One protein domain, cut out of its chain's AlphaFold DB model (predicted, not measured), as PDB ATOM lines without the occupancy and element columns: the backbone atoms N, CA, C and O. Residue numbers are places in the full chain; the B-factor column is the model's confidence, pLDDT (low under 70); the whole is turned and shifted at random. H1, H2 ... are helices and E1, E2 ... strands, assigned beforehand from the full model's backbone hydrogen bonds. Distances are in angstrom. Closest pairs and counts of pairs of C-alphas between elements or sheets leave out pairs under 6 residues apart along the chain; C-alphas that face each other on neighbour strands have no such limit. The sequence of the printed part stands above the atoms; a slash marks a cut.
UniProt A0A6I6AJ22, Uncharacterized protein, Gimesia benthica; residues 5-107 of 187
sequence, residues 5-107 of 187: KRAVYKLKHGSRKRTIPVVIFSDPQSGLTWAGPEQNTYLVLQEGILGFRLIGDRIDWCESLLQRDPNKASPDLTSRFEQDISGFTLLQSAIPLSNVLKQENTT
ATOM      1  N   LYS A   5     271.553 155.660 363.150       80.88
ATOM      2  CA  LYS A   5     271.473 155.319 361.723       80.88
ATOM      3  C   LYS A   5     272.725 155.830 361.024       80.88
ATOM      4  O   LYS A   5     273.109 156.989 361.180       80.88
ATOM      5  N   ARG A   6     273.355 154.962 360.234       87.06
ATOM      6  CA  ARG A   6     274.459 155.324 359.343       87.06
ATOM      7  C   ARG A   6     273.970 155.266 357.904       87.06
ATOM      8  O   ARG A   6     273.460 154.236 357.470       87.06
ATOM      9  N   ALA A   7     274.147 156.353 357.168       86.81
ATOM     10  CA  ALA A   7     273.804 156.454 355.756       86.81
ATOM     11  C   ALA A   7     274.990 157.012 354.966       86.81
ATOM     12  O   ALA A   7     275.885 157.644 355.520       86.81
ATOM     13  N   VAL A   8     275.030 156.747 353.663       89.44
ATOM     14  CA  VAL A   8     276.118 157.202 352.792       89.44
ATOM     15  C   VAL A   8     275.534 158.082 351.698       89.44
ATOM     16  O   VAL A   8     274.832 157.594 350.815       89.44
ATOM     17  N   TYR A   9     275.864 159.372 351.731       86.75
ATOM     18  CA  TYR A   9     275.369 160.353 350.771       86.75
ATOM     19  C   TYR A   9     276.403 160.584 349.671       86.75
ATOM     20  O   TYR A   9     277.573 160.868 349.934       86.75
ATOM     21  N   LYS A  10     275.973 160.460 348.413       89.88
ATOM     22  CA  LYS A  10     276.784 160.799 347.239       89.88
ATOM     23  C   LYS A  10     276.390 162.192 346.770       89.88
ATOM     24  O   LYS A  10     275.312 162.381 346.221       89.88
ATOM     25  N   LEU A  11     277.272 163.157 346.975       86.88
ATOM     26  CA  LEU A  11     277.060 164.544 346.597       86.88
ATOM     27  C   LEU A  11     277.804 164.875 345.308       86.88
ATOM     28  O   LEU A  11     278.957 164.478 345.109       86.88
ATOM     29  N   LYS A  12     277.147 165.661 344.456       81.25
ATOM     30  CA  LYS A  12     277.751 166.299 343.289       81.25
ATOM     31  C   LYS A  12     277.534 167.803 343.407       81.25
ATOM     32  O   LYS A  12     276.395 168.255 343.382       81.25
ATOM     33  N   HIS A  13     278.616 168.565 343.531       71.69
ATOM     34  CA  HIS A  13     278.567 170.027 343.535       71.69
ATOM     35  C   HIS A  13     279.631 170.568 342.573       71.69
ATOM     36  O   HIS A  13     280.833 170.373 342.778       71.69
ATOM     37  N   GLY A  14     279.184 171.164 341.464       77.00
ATOM     38  CA  GLY A  14     280.044 171.468 340.319       77.00
ATOM     39  C   GLY A  14     280.696 170.204 339.737       77.00
ATOM     40  O   GLY A  14     280.027 169.195 339.494       77.00
ATOM     41  N   SER A  15     282.017 170.240 339.546       74.50
ATOM     42  CA  SER A  15     282.825 169.099 339.080       74.50
ATOM     43  C   SER A  15     283.168 168.088 340.182       74.50
ATOM     44  O   SER A  15     283.664 166.998 339.891       74.50
ATOM     45  N   ARG A  16     282.905 168.408 341.456       68.06
ATOM     46  CA  ARG A  16     283.298 167.566 342.588       68.06
ATOM     47  C   ARG A  16     282.226 166.522 342.875       68.06
ATOM     48  O   ARG A  16     281.077 166.861 343.148       68.06
ATOM     49  N   LYS A  17     282.629 165.251 342.863       81.38
ATOM     50  CA  LYS A  17     281.847 164.123 343.384       81.38
ATOM     51  C   LYS A  17     282.452 163.688 344.713       81.38
ATOM     52  O   LYS A  17     283.658 163.451 344.789       81.38
ATOM     53  N   ARG A  18     281.637 163.594 345.759       85.56
ATOM     54  CA  ARG A  18     282.077 163.137 347.081       85.56
ATOM     55  C   ARG A  18     281.071 162.177 347.682       85.56
ATOM     56  O   ARG A  18     279.869 162.369 347.563       85.56
ATOM     57  N   THR A  19     281.599 161.166 348.351       90.50
ATOM     58  CA  THR A  19     280.831 160.236 349.166       90.50
ATOM     59  C   THR A  19     281.085 160.599 350.619       90.50
ATOM     60  O   THR A  19     282.240 160.599 351.044       90.50
ATOM     61  N   ILE A  20     280.032 160.947 351.353       91.25
ATOM     62  CA  ILE A  20     280.111 161.367 352.751       91.25
ATOM     63  C   ILE A  20     279.276 160.389 353.580       91.25
ATOM     64  O   ILE A  20     278.053 160.352 353.418       91.25
ATOM     65  N   PRO A  21     279.906 159.565 354.436       92.69
ATOM     66  CA  PRO A  21     279.169 158.819 355.441       92.69
ATOM     67  C   PRO A  21     278.624 159.792 356.486       92.69
ATOM     68  O   PRO A  21     279.341 160.675 356.955       92.69
ATOM     69  N   VAL A  22     277.356 159.625 356.831       93.38
ATOM     70  CA  VAL A  22     276.630 160.412 357.825       93.38
ATOM     71  C   VAL A  22     276.169 159.476 358.925       93.38
ATOM     72  O   VAL A  22     275.678 158.377 358.653       93.38
ATOM     73  N   VAL A  23     276.328 159.925 360.163       93.25
ATOM     74  CA  VAL A  23     275.821 159.240 361.348       93.25
ATOM     75  C   VAL A  23     274.811 160.157 362.018       93.25
ATOM     76  O   VAL A  23     275.067 161.351 362.181       93.25
ATOM     77  N   ILE A  24     273.669 159.588 362.391       90.81
ATOM     78  CA  ILE A  24     272.594 160.272 363.105       90.81
ATOM     79  C   ILE A  24     272.260 159.448 364.337       90.81
ATOM     80  O   ILE A  24     271.975 158.259 364.202       90.81
ATOM     81  N   PHE A  25     272.306 160.044 365.523       88.38
ATOM     82  CA  PHE A  25     271.944 159.367 366.764       88.38
ATOM     83  C   PHE A  25     271.479 160.353 367.833       88.38
ATOM     84  O   PHE A  25     271.791 161.539 367.772       88.38
ATOM     85  N   SER A  26     270.780 159.837 368.840       85.69
ATOM     86  CA  SER A  26     270.525 160.555 370.089       85.69
ATOM     87  C   SER A  26     271.296 159.896 371.222       85.69
ATOM     88  O   SER A  26     271.317 158.667 371.333       85.69
ATOM     89  N   ASP A  27     271.909 160.705 372.078       81.62
ATOM     90  CA  ASP A  27     272.397 160.248 373.368       81.62
ATOM     91  C   ASP A  27     271.192 160.011 374.297       81.62
ATOM     92  O   ASP A  27     270.419 160.940 374.541       81.62
ATOM     93  N   PRO A  28     270.979 158.782 374.796       74.44
ATOM     94  CA  PRO A  28     269.793 158.457 375.581       74.44
ATOM     95  C   PRO A  28     269.794 159.085 376.981       74.44
ATOM     96  O   PRO A  28     268.741 159.132 377.607       74.44
ATOM     97  N   GLN A  29     270.950 159.523 377.493       80.12
ATOM     98  CA  GLN A  29     271.052 160.110 378.832       80.12
ATOM     99  C   GLN A  29     270.739 161.606 378.822       80.12
ATOM    100  O   GLN A  29     269.937 162.079 379.621       80.12
ATOM    101  N   SER A  30     271.359 162.350 377.909       79.56
ATOM    102  CA  SER A  30     271.195 163.802 377.789       79.56
ATOM    103  C   SER A  30     270.061 164.214 376.848       79.56
ATOM    104  O   SER A  30     269.638 165.371 376.864       79.56
ATOM    105  N   GLY A  31     269.580 163.300 375.996       80.56
ATOM    106  CA  GLY A  31     268.634 163.612 374.921       80.56
ATOM    107  C   GLY A  31     269.240 164.464 373.801       80.56
ATOM    108  O   GLY A  31     268.514 164.942 372.929       80.56
ATOM    109  N   LEU A  32     270.559 164.693 373.813       85.50
ATOM    110  CA  LEU A  32     271.235 165.449 372.767       85.50
ATOM    111  C   LEU A  32     271.332 164.619 371.492       85.50
ATOM    112  O   LEU A  32     271.563 163.413 371.524       85.50
ATOM    113  N   THR A  33     271.177 165.283 370.354       88.12
ATOM    114  CA  THR A  33     271.238 164.651 369.038       88.12
ATOM    115  C   THR A  33     272.526 165.028 368.326       88.12
ATOM    116  O   THR A  33     272.960 166.178 368.366       88.12
ATOM    117  N   TRP A  34     273.101 164.055 367.631       91.88
ATOM    118  CA  TRP A  34     274.116 164.260 366.617       91.88
ATOM    119  C   TRP A  34     273.536 163.921 365.249       91.88
ATOM    120  O   TRP A  34     272.962 162.846 365.070       91.88
ATOM    121  N   ALA A  35     273.743 164.796 364.272       92.44
ATOM    122  CA  ALA A  35     273.594 164.455 362.866       92.44
ATOM    123  C   ALA A  35     274.664 165.167 362.045       92.44
ATOM    124  O   ALA A  35     274.748 166.393 362.046       92.44
ATOM    125  N   GLY A  36     275.481 164.412 361.322       93.94
ATOM    126  CA  GLY A  36     276.551 164.993 360.523       93.94
ATOM    127  C   GLY A  36     277.483 163.941 359.940       93.94
ATOM    128  O   GLY A  36     277.223 162.741 360.077       93.94
ATOM    129  N   PRO A  37     278.575 164.371 359.283       93.56
ATOM    130  CA  PRO A  37     279.580 163.455 358.765       93.56
ATOM    131  C   PRO A  37     280.101 162.534 359.868       93.56
ATOM    132  O   PRO A  37     280.225 162.952 361.019       93.56
ATOM    133  N   GLU A  38     280.434 161.298 359.517       93.69
ATOM    134  CA  GLU A  38     281.056 160.345 360.436       93.69
ATOM    135  C   GLU A  38     282.400 160.881 360.955       93.69
ATOM    136  O   GLU A  38     283.250 161.334 360.181       93.69
ATOM    137  N   GLN A  39     282.585 160.827 362.275       93.19
ATOM    138  CA  GLN A  39     283.763 161.337 362.978       93.19
ATOM    139  C   GLN A  39     284.558 160.200 363.633       93.19
ATOM    140  O   GLN A  39     284.074 159.072 363.737       93.19
ATOM    141  N   ASN A  40     285.777 160.485 364.106       91.12
ATOM    142  CA  ASN A  40     286.533 159.513 364.905       91.12
ATOM    143  C   ASN A  40     285.956 159.366 366.318       91.12
ATOM    144  O   ASN A  40     286.053 158.292 366.909       91.12
ATOM    145  N   THR A  41     285.375 160.435 366.866       92.31
ATOM    146  CA  THR A  41     284.718 160.417 368.173       92.31
ATOM    147  C   THR A  41     283.655 161.506 368.283       92.31
ATOM    148  O   THR A  41     283.649 162.451 367.490       92.31
ATOM    149  N   TYR A  42     282.802 161.380 369.303       92.94
ATOM    150  CA  TYR A  42     281.766 162.341 369.668       92.94
ATOM    151  C   TYR A  42     281.855 162.672 371.162       92.94
ATOM    152  O   TYR A  42     281.966 161.772 371.994       92.94
ATOM    153  N   LEU A  43     281.808 163.959 371.497       92.56
ATOM    154  CA  LEU A  43     281.877 164.488 372.854       92.56
ATOM    155  C   LEU A  43     280.519 165.076 373.227       92.56
ATOM    156  O   LEU A  43     280.022 165.964 372.540       92.56
ATOM    157  N   VAL A  44     279.932 164.592 374.317       90.06
ATOM    158  CA  VAL A  44     278.696 165.150 374.877       90.06
ATOM    159  C   VAL A  44     279.074 166.354 375.737       90.06
ATOM    160  O   VAL A  44     279.740 166.198 376.760       90.06
ATOM    161  N   LEU A  45     278.684 167.550 375.301       88.56
ATOM    162  CA  LEU A  45     278.877 168.816 376.008       88.56
ATOM    163  C   LEU A  45     277.510 169.391 376.401       88.56
ATOM    164  O   LEU A  45     276.478 168.973 375.882       88.56
ATOM    165  N   GLN A  46     277.494 170.385 377.289       84.25
ATOM    166  CA  GLN A  46     276.251 171.051 377.697       84.25
ATOM    167  C   GLN A  46     275.504 171.687 376.508       84.25
ATOM    168  O   GLN A  46     274.278 171.639 376.443       84.25
ATOM    169  N   GLU A  47     276.258 172.249 375.564       83.19
ATOM    170  CA  GLU A  47     275.769 172.973 374.380       83.19
ATOM    171  C   GLU A  47     275.262 172.021 373.275       83.19
ATOM    172  O   GLU A  47     274.515 172.425 372.386       83.19
ATOM    173  N   GLY A  48     275.671 170.748 373.298       89.62
ATOM    174  CA  GLY A  48     275.421 169.809 372.208       89.62
ATOM    175  C   GLY A  48     276.470 168.704 372.103       89.62
ATOM    176  O   GLY A  48     277.357 168.567 372.944       89.62
ATOM    177  N   ILE A  49     276.373 167.904 371.040       91.75
ATOM    178  CA  ILE A  49     277.384 166.894 370.720       91.75
ATOM    179  C   ILE A  49     278.401 167.498 369.749       91.75
ATOM    180  O   ILE A  49     278.035 167.961 368.668       91.75
ATOM    181  N   LEU A  50     279.678 167.453 370.129       93.44
ATOM    182  CA  LEU A  50     280.809 167.894 369.320       93.44
ATOM    183  C   LEU A  50     281.573 166.677 368.797       93.44
ATOM    184  O   LEU A  50     282.152 165.908 369.562       93.44
ATOM    185  N   GLY A  51     281.579 166.492 367.486       94.19
ATOM    186  CA  GLY A  51     282.346 165.449 366.829       94.19
ATOM    187  C   GLY A  51     283.734 165.932 366.414       94.19
ATOM    188  O   GLY A  51     283.927 167.117 366.138       94.19
ATOM    189  N   PHE A  52     284.710 165.025 366.333       94.12
ATOM    190  CA  PHE A  52     286.004 165.371 365.742       94.12
ATOM    191  C   PHE A  52     286.659 164.245 364.950       94.12
ATOM    192  O   PHE A  52     286.506 163.053 365.247       94.12
ATOM    193  N   ARG A  53     287.458 164.643 363.956       92.56
ATOM    194  CA  ARG A  53     288.355 163.770 363.196       92.56
ATOM    195  C   ARG A  53     289.804 164.128 363.446       92.56
ATOM    196  O   ARG A  53     290.181 165.288 363.376       92.56
ATOM    197  N   LEU A  54     290.620 163.110 363.657       92.38
ATOM    198  CA  LEU A  54     292.068 163.223 363.680       92.38
ATOM    199  C   LEU A  54     292.574 162.994 362.251       92.38
ATOM    200  O   LEU A  54     292.313 161.945 361.657       92.38
ATOM    201  N   ILE A  55     293.261 163.977 361.672       88.94
ATOM    202  CA  ILE A  55     293.740 163.932 360.284       88.94
ATOM    203  C   ILE A  55     295.164 164.473 360.240       88.94
ATOM    204  O   ILE A  55     295.373 165.673 360.378       88.94
ATOM    205  N   GLY A  56     296.139 163.593 360.002       89.50
ATOM    206  CA  GLY A  56     297.551 163.970 360.012       89.50
ATOM    207  C   GLY A  56     297.932 164.643 361.330       89.50
ATOM    208  O   GLY A  56     297.758 164.069 362.401       89.50
ATOM    209  N   ASP A  57     298.399 165.877 361.231       91.50
ATOM    210  CA  ASP A  57     298.885 166.719 362.318       91.50
ATOM    211  C   ASP A  57     297.817 167.616 362.953       91.50
ATOM    212  O   ASP A  57     298.158 168.573 363.647       91.50
ATOM    213  N   ARG A  58     296.529 167.341 362.733       92.94
ATOM    214  CA  ARG A  58     295.443 168.192 363.223       92.94
ATOM    215  C   ARG A  58     294.185 167.433 363.629       92.94
ATOM    216  O   ARG A  58     293.974 166.280 363.247       92.94
ATOM    217  N   ILE A  59     293.329 168.129 364.369       94.25
ATOM    218  CA  ILE A  59     291.962 167.715 364.681       94.25
ATOM    219  C   ILE A  59     290.999 168.661 363.978       94.25
ATOM    220  O   ILE A  59     291.079 169.865 364.196       94.25
ATOM    221  N   ASP A  60     290.091 168.111 363.178       93.31
ATOM    222  CA  ASP A  60     288.992 168.849 362.556       93.31
ATOM    223  C   ASP A  60     287.707 168.593 363.358       93.31
ATOM    224  O   ASP A  60     287.250 167.453 363.474       93.31
ATOM    225  N   TRP A  61     287.142 169.659 363.918       94.00
ATOM    226  CA  TRP A  61     285.931 169.662 364.736       94.00
ATOM    227  C   TRP A  61     284.687 169.838 363.872       94.00
ATOM    228  O   TRP A  61     284.709 170.509 362.840       94.00
ATOM    229  N   CYS A  62     283.584 169.243 364.307       92.62
ATOM    230  CA  CYS A  62     282.294 169.370 363.657       92.62
ATOM    231  C   CYS A  62     281.205 169.393 364.723       92.62
ATOM    232  O   CYS A  62     281.123 168.493 365.556       92.62
ATOM    233  N   GLU A  63     280.352 170.403 364.679       93.00
ATOM    234  CA  GLU A  63     279.125 170.440 365.471       93.00
ATOM    235  C   GLU A  63     278.024 169.635 364.776       93.00
ATOM    236  O   GLU A  63     278.107 169.349 363.574       93.00
ATOM    237  N   SER A  64     277.001 169.241 365.537       93.00
ATOM    238  CA  SER A  64     275.818 168.605 364.960       93.00
ATOM    239  C   SER A  64     275.141 169.578 363.999       93.00
ATOM    240  O   SER A  64     274.865 170.721 364.353       93.00
ATOM    241  N   LEU A  65     274.834 169.114 362.791       92.25
ATOM    242  CA  LEU A  65     274.123 169.913 361.792       92.25
ATOM    243  C   LEU A  65     272.645 170.074 362.138       92.25
ATOM    244  O   LEU A  65     272.024 171.063 361.764       92.25
ATOM    245  N   LEU A  66     272.084 169.107 362.866       88.00
ATOM    246  CA  LEU A  66     270.741 169.217 363.412       88.00
ATOM    247  C   LEU A  66     270.788 169.979 364.730       88.00
ATOM    248  O   LEU A  66     271.353 169.495 365.714       88.00
ATOM    249  N   GLN A  67     270.143 171.143 364.743       76.38
ATOM    250  CA  GLN A  67     269.893 171.884 365.969       76.38
ATOM    251  C   GLN A  67     268.872 171.152 366.843       76.38
ATOM    252  O   GLN A  67     267.914 170.532 366.353       76.38
ATOM    253  N   ARG A  68     269.074 171.257 368.159       70.56
ATOM    254  CA  ARG A  68     268.116 170.781 369.152       70.56
ATOM    255  C   ARG A  68     266.802 171.534 368.964       70.56
ATOM    256  O   ARG A  68     266.769 172.753 369.061       70.56
ATOM    257  N   ASP A  69     265.726 170.790 368.744       66.19
ATOM    258  CA  ASP A  69     264.371 171.334 368.752       66.19
ATOM    259  C   ASP A  69     263.655 170.780 369.993       66.19
ATOM    260  O   ASP A  69     263.287 169.603 369.994       66.19
ATOM    261  N   PRO A  70     263.518 171.570 371.074       63.59
ATOM    262  CA  PRO A  70     262.892 171.110 372.311       63.59
ATOM    263  C   PRO A  70     261.380 170.877 372.166       63.59
ATOM    264  O   PRO A  70     260.796 170.221 373.024       63.59
ATOM    265  N   ASN A  71     260.757 171.379 371.093       60.03
ATOM    266  CA  ASN A  71     259.315 171.296 370.859       60.03
ATOM    267  C   ASN A  71     258.930 170.152 369.910       60.03
ATOM    268  O   ASN A  71     257.762 169.772 369.837       60.03
ATOM    269  N   LYS A  72     259.894 169.574 369.183       56.16
ATOM    270  CA  LYS A  72     259.674 168.372 368.374       56.16
ATOM    271  C   LYS A  72     259.993 167.127 369.191       56.16
ATOM    272  O   LYS A  72     261.154 166.760 369.361       56.16
ATOM    273  N   ALA A  73     258.952 166.403 369.592       53.25
ATOM    274  CA  ALA A  73     259.066 164.992 369.949       53.25
ATOM    275  C   ALA A  73     259.407 164.204 368.669       53.25
ATOM    276  O   ALA A  73     258.520 163.715 367.983       53.25
ATOM    277  N   SER A  74     260.673 164.210 368.242       56.31
ATOM    278  CA  SER A  74     261.046 163.749 366.901       56.31
ATOM    279  C   SER A  74     260.980 162.218 366.802       56.31
ATOM    280  O   SER A  74     261.799 161.563 367.447       56.31
ATOM    281  N   PRO A  75     260.101 161.619 365.970       59.66
ATOM    282  CA  PRO A  75     260.083 160.168 365.795       59.66
ATOM    283  C   PRO A  75     261.148 159.690 364.794       59.66
ATOM    284  O   PRO A  75     261.561 158.538 364.865       59.66
ATOM    285  N   ASP A  76     261.640 160.552 363.890       77.25
ATOM    286  CA  ASP A  76     262.700 160.179 362.944       77.25
ATOM    287  C   ASP A  76     263.687 161.324 362.670       77.25
ATOM    288  O   ASP A  76     263.456 162.219 361.854       77.25
ATOM    289  N   LEU A  77     264.832 161.272 363.355       80.69
ATOM    290  CA  LEU A  77     265.959 162.185 363.146       80.69
ATOM    291  C   LEU A  77     266.505 162.128 361.709       80.69
ATOM    292  O   LEU A  77     267.079 163.108 361.238       80.69
ATOM    293  N   THR A  78     266.312 161.008 361.004       83.50
ATOM    294  CA  THR A  78     266.759 160.862 359.614       83.50
ATOM    295  C   THR A  78     265.960 161.751 358.682       83.50
ATOM    296  O   THR A  78     266.545 162.504 357.910       83.50
ATOM    297  N   SER A  79     264.631 161.699 358.784       84.31
ATOM    298  CA  SER A  79     263.749 162.508 357.945       84.31
ATOM    299  C   SER A  79     264.014 163.998 358.155       84.31
ATOM    300  O   SER A  79     264.117 164.746 357.186       84.31
ATOM    301  N   ARG A  80     264.224 164.429 359.407       85.00
ATOM    302  CA  ARG A  80     264.626 165.812 359.702       85.00
ATOM    303  C   ARG A  80     265.959 166.181 359.068       85.00
ATOM    304  O   ARG A  80     266.071 167.255 358.495       85.00
ATOM    305  N   PHE A  81     266.963 165.312 359.153       88.25
ATOM    306  CA  PHE A  81     268.256 165.578 358.527       88.25
ATOM    307  C   PHE A  81     268.112 165.779 357.014       88.25
ATOM    308  O   PHE A  81     268.656 166.731 356.468       88.25
ATOM    309  N   GLU A  82     267.354 164.912 356.344       87.38
ATOM    310  CA  GLU A  82     267.159 164.973 354.890       87.38
ATOM    311  C   GLU A  82     266.319 166.177 354.439       87.38
ATOM    312  O   GLU A  82     266.512 166.666 353.327       87.38
ATOM    313  N   GLN A  83     265.420 166.671 355.295       88.88
ATOM    314  CA  GLN A  83     264.613 167.871 355.046       88.88
ATOM    315  C   GLN A  83     265.386 169.165 355.328       88.88
ATOM    316  O   GLN A  83     265.354 170.092 354.519       88.88
ATOM    317  N   ASP A  84     266.071 169.227 356.471       88.62
ATOM    318  CA  ASP A  84     266.632 170.465 357.015       88.62
ATOM    319  C   ASP A  84     268.062 170.727 356.491       88.62
ATOM    320  O   ASP A  84     268.506 171.876 356.436       88.62
ATOM    321  N   ILE A  85     268.812 169.683 356.104       89.81
ATOM    322  CA  ILE A  85     270.238 169.798 355.763       89.81
ATOM    323  C   ILE A  85     270.469 169.694 354.259       89.81
ATOM    324  O   ILE A  85     270.344 168.639 353.637       89.81
ATOM    325  N   SER A  86     270.923 170.800 353.670       90.31
ATOM    326  CA  SER A  86     271.320 170.817 352.264       90.31
ATOM    327  C   SER A  86     272.594 169.997 352.015       90.31
ATOM    328  O   SER A  86     273.505 169.929 352.848       90.31
ATOM    329  N   GLY A  87     272.730 169.457 350.800       87.69
ATOM    330  CA  GLY A  87     273.971 168.805 350.376       87.69
ATOM    331  C   GLY A  87     275.193 169.732 350.446       87.69
ATOM    332  O   GLY A  87     276.296 169.274 350.731       87.69
ATOM    333  N   PHE A  88     275.020 171.041 350.242       87.56
ATOM    334  CA  PHE A  88     276.116 172.005 350.369       87.56
ATOM    335  C   PHE A  88     276.579 172.159 351.824       87.56
ATOM    336  O   PHE A  88     277.779 172.100 352.084       87.56
ATOM    337  N   THR A  89     275.642 172.254 352.771       89.31
ATOM    338  CA  THR A  89     275.921 172.283 354.217       89.31
ATOM    339  C   THR A  89     276.654 171.014 354.652       89.31
ATOM    340  O   THR A  89     277.695 171.079 355.310       89.31
ATOM    341  N   LEU A  90     276.175 169.846 354.209       89.81
ATOM    342  CA  LEU A  90     276.840 168.574 354.480       89.81
ATOM    343  C   LEU A  90     278.262 168.543 353.892       89.81
ATOM    344  O   LEU A  90     279.202 168.126 354.568       89.81
ATOM    345  N   LEU A  91     278.453 169.032 352.665       87.56
ATOM    346  CA  LEU A  91     279.772 169.113 352.040       87.56
ATOM    347  C   LEU A  91     280.728 170.029 352.819       87.56
ATOM    348  O   LEU A  91     281.871 169.632 353.045       87.56
ATOM    349  N   GLN A  92     280.269 171.210 353.241       86.62
ATOM    350  CA  GLN A  92     281.065 172.159 354.025       86.62
ATOM    351  C   GLN A  92     281.468 171.597 355.391       86.62
ATOM    352  O   GLN A  92     282.608 171.780 355.806       86.62
ATOM    353  N   SER A  93     280.572 170.875 356.067       86.69
ATOM    354  CA  SER A  93     280.878 170.239 357.358       86.69
ATOM    355  C   SER A  93     281.889 169.093 357.234       86.69
ATOM    356  O   SER A  93     282.769 168.920 358.074       86.69
ATOM    357  N   ALA A  94     281.814 168.314 356.150       84.81
ATOM    358  CA  ALA A  94     282.749 167.222 355.908       84.81
ATOM    359  C   ALA A  94     284.124 167.727 355.457       84.81
ATOM    360  O   ALA A  94     285.139 167.072 355.721       84.81
ATOM    361  N   ILE A  95     284.154 168.849 354.735       80.69
ATOM    362  CA  ILE A  95     285.350 169.469 354.172       80.69
ATOM    363  C   ILE A  95     285.154 170.992 354.223       80.69
ATOM    364  O   ILE A  95     284.523 171.538 353.311       80.69
ATOM    365  N   PRO A  96     285.705 171.696 355.230       71.25
ATOM    366  CA  PRO A  96     285.610 173.150 355.305       71.25
ATOM    367  C   PRO A  96     286.126 173.785 354.008       71.25
ATOM    368  O   PRO A  96     287.289 173.613 353.637       71.25
ATOM    369  N   LEU A  97     285.239 174.466 353.274       70.75
ATOM    370  CA  LEU A  97     285.544 175.014 351.945       70.75
ATOM    371  C   LEU A  97     286.186 176.409 352.002       70.75
ATOM    372  O   LEU A  97     286.726 176.855 350.992       70.75
ATOM    373  N   SER A  98     286.144 177.083 353.156       77.94
ATOM    374  CA  SER A  98     286.794 178.377 353.381       77.94
ATOM    375  C   SER A  98     287.944 178.256 354.383       77.94
ATOM    376  O   SER A  98     287.915 177.429 355.298       77.94
ATOM    377  N   ASN A  99     288.958 179.109 354.224       76.94
ATOM    378  CA  ASN A  99     290.099 179.159 355.141       76.94
ATOM    379  C   ASN A  99     289.684 179.579 356.558       76.94
ATOM    380  O   ASN A  99     290.253 179.067 357.515       76.94
ATOM    381  N   VAL A 100     288.678 180.449 356.681       80.25
ATOM    382  CA  VAL A 100     288.138 180.906 357.971       80.25
ATOM    383  C   VAL A 100     287.537 179.732 358.742       80.25
ATOM    384  O   VAL A 100     288.011 179.414 359.826       80.25
ATOM    385  N   LEU A 101     286.607 178.988 358.127       76.56
ATOM    386  CA  LEU A 101     285.999 177.813 358.764       76.56
ATOM    387  C   LEU A 101     287.038 176.738 359.083       76.56
ATOM    388  O   LEU A 101     286.911 176.026 360.073       76.56
ATOM    389  N   LYS A 102     288.070 176.602 358.246       79.69
ATOM    390  CA  LYS A 102     289.179 175.690 358.524       79.69
ATOM    391  C   LYS A 102     289.985 176.142 359.742       79.69
ATOM    392  O   LYS A 102     290.376 175.307 360.534       79.69
ATOM    393  N   GLN A 103     290.245 177.433 359.914       79.00
ATOM    394  CA  GLN A 103     290.973 177.932 361.084       79.00
ATOM    395  C   GLN A 103     290.144 177.818 362.365       79.00
ATOM    396  O   GLN A 103     290.667 177.391 363.389       79.00
ATOM    397  N   GLU A 104     288.856 178.145 362.305       82.69
ATOM    398  CA  GLU A 104     287.951 178.089 363.457       82.69
ATOM    399  C   GLU A 104     287.682 176.653 363.916       82.69
ATOM    400  O   GLU A 104     287.571 176.389 365.113       82.69
ATOM    401  N   ASN A 105     287.590 175.706 362.978       87.19
ATOM    402  CA  ASN A 105     287.236 174.314 363.256       87.19
ATOM    403  C   ASN A 105     288.443 173.373 363.325       87.19
ATOM    404  O   ASN A 105     288.241 172.161 363.321       87.19
ATOM    405  N   THR A 106     289.678 173.872 363.403       92.12
ATOM    406  CA  THR A 106     290.864 173.006 363.431       92.12
ATOM    407  C   THR A 106     291.780 173.300 364.616       92.12
ATOM    408  O   THR A 106     292.255 174.419 364.794       92.12
ATOM    409  N   THR A 107     292.146 172.254 365.359       94.81
ATOM    410  CA  THR A 107     293.281 172.285 366.292       94.81
ATOM    411  C   THR A 107     294.528 171.758 365.596       94.81
ATOM    412  O   THR A 107     294.558 170.600 365.181       94.81
TER     413      THR A 107
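This is residues 5 to 107 of the 187 residues of an uncharacterized protein of Gimesia benthica (UniProt A0A6I6AJ22). Two small sheets, E1 to E3 and E4 to E6, make a loose, partly face-to-face sandwich with crossed strands; H1 covers part of the first sheet on the side away from the second. H2 sits beside the strands of the first sheet and also reaches E6, while H3 grazes the second sheet near its E6 edge. The printed part has 103 residues, with six named strands followed by three named helices; the sheet orders are E1 - E2 - E3 and E4 - E5 - E6, both antiparallel. The class is mixed, helices and strands. The whole is compact, with a radius of gyration of the C-alphas of 13.8 A and spans of 38 by 28 by 21 A.

E1, residues 5 to 13, begins at C-alpha 5 (271.473, 155.319, 361.723) and is 24.4 A long. E2, residues 16 to 26, is the longest strand, 31.1 A. E3 is residues 33 to 37 and E4 residues 41 to 45, with C-alpha 41 at (284.718, 160.417, 368.173). E5, residues 48 to 55, measures 22.6 A, and E6, residues 58 to 63, 16.6 A. H1 is residues 77 to 84, H2 residues 87 to 94 and H3 residues 99 to 104, ending at C-alpha 104 (287.951, 178.089, 363.457).

E1 E2 E3 and E4 E5 E6 are each a meander, each strand the antiparallel neighbour of the one before. In the hairpin E1 and E2, N 7 and O 22 are 2.9 A apart; in the hairpin E2 and E3, N 25 and O 34 are 2.9 A apart. In the hairpin E4 and E5, N 43 and O 50 are 2.8 A apart; in the hairpin E5 and E6, N 53 and O 60 are 2.9 A apart. The sheets form a sandwich, two sheets face to face, their best planes 43 degrees apart and their strands at 52 degrees. The closest C-alphas of E3 and E5, Trp 34 and Ile 49, are 5.9 A apart. H1 is on the first sheet, over E2 and E3, at a height over the sheet of 9.9 A. H2 stands at the sheet's level, at 3.0 A; its C-alpha of Ala 94 is 5.7 A from that of Pro 37 in E3. H3 only grazes the second sheet, with residues 102 to 104. In H1, H2 and H3 every O i to N i+4 pair is within hydrogen-bond range.

The C-alphas farthest apart, those of Ser 15 and Gln 29, are 42.4 A apart. The printed part has no cut. The link from E6 to H1, residues 64 to 76, is long. Residues 59 to 60 of E6 pair antiparallel with residues 106 to 107. Mean pLDDT of the printed part is 84.7; residue 16 and residues 69 to 75 are under 70.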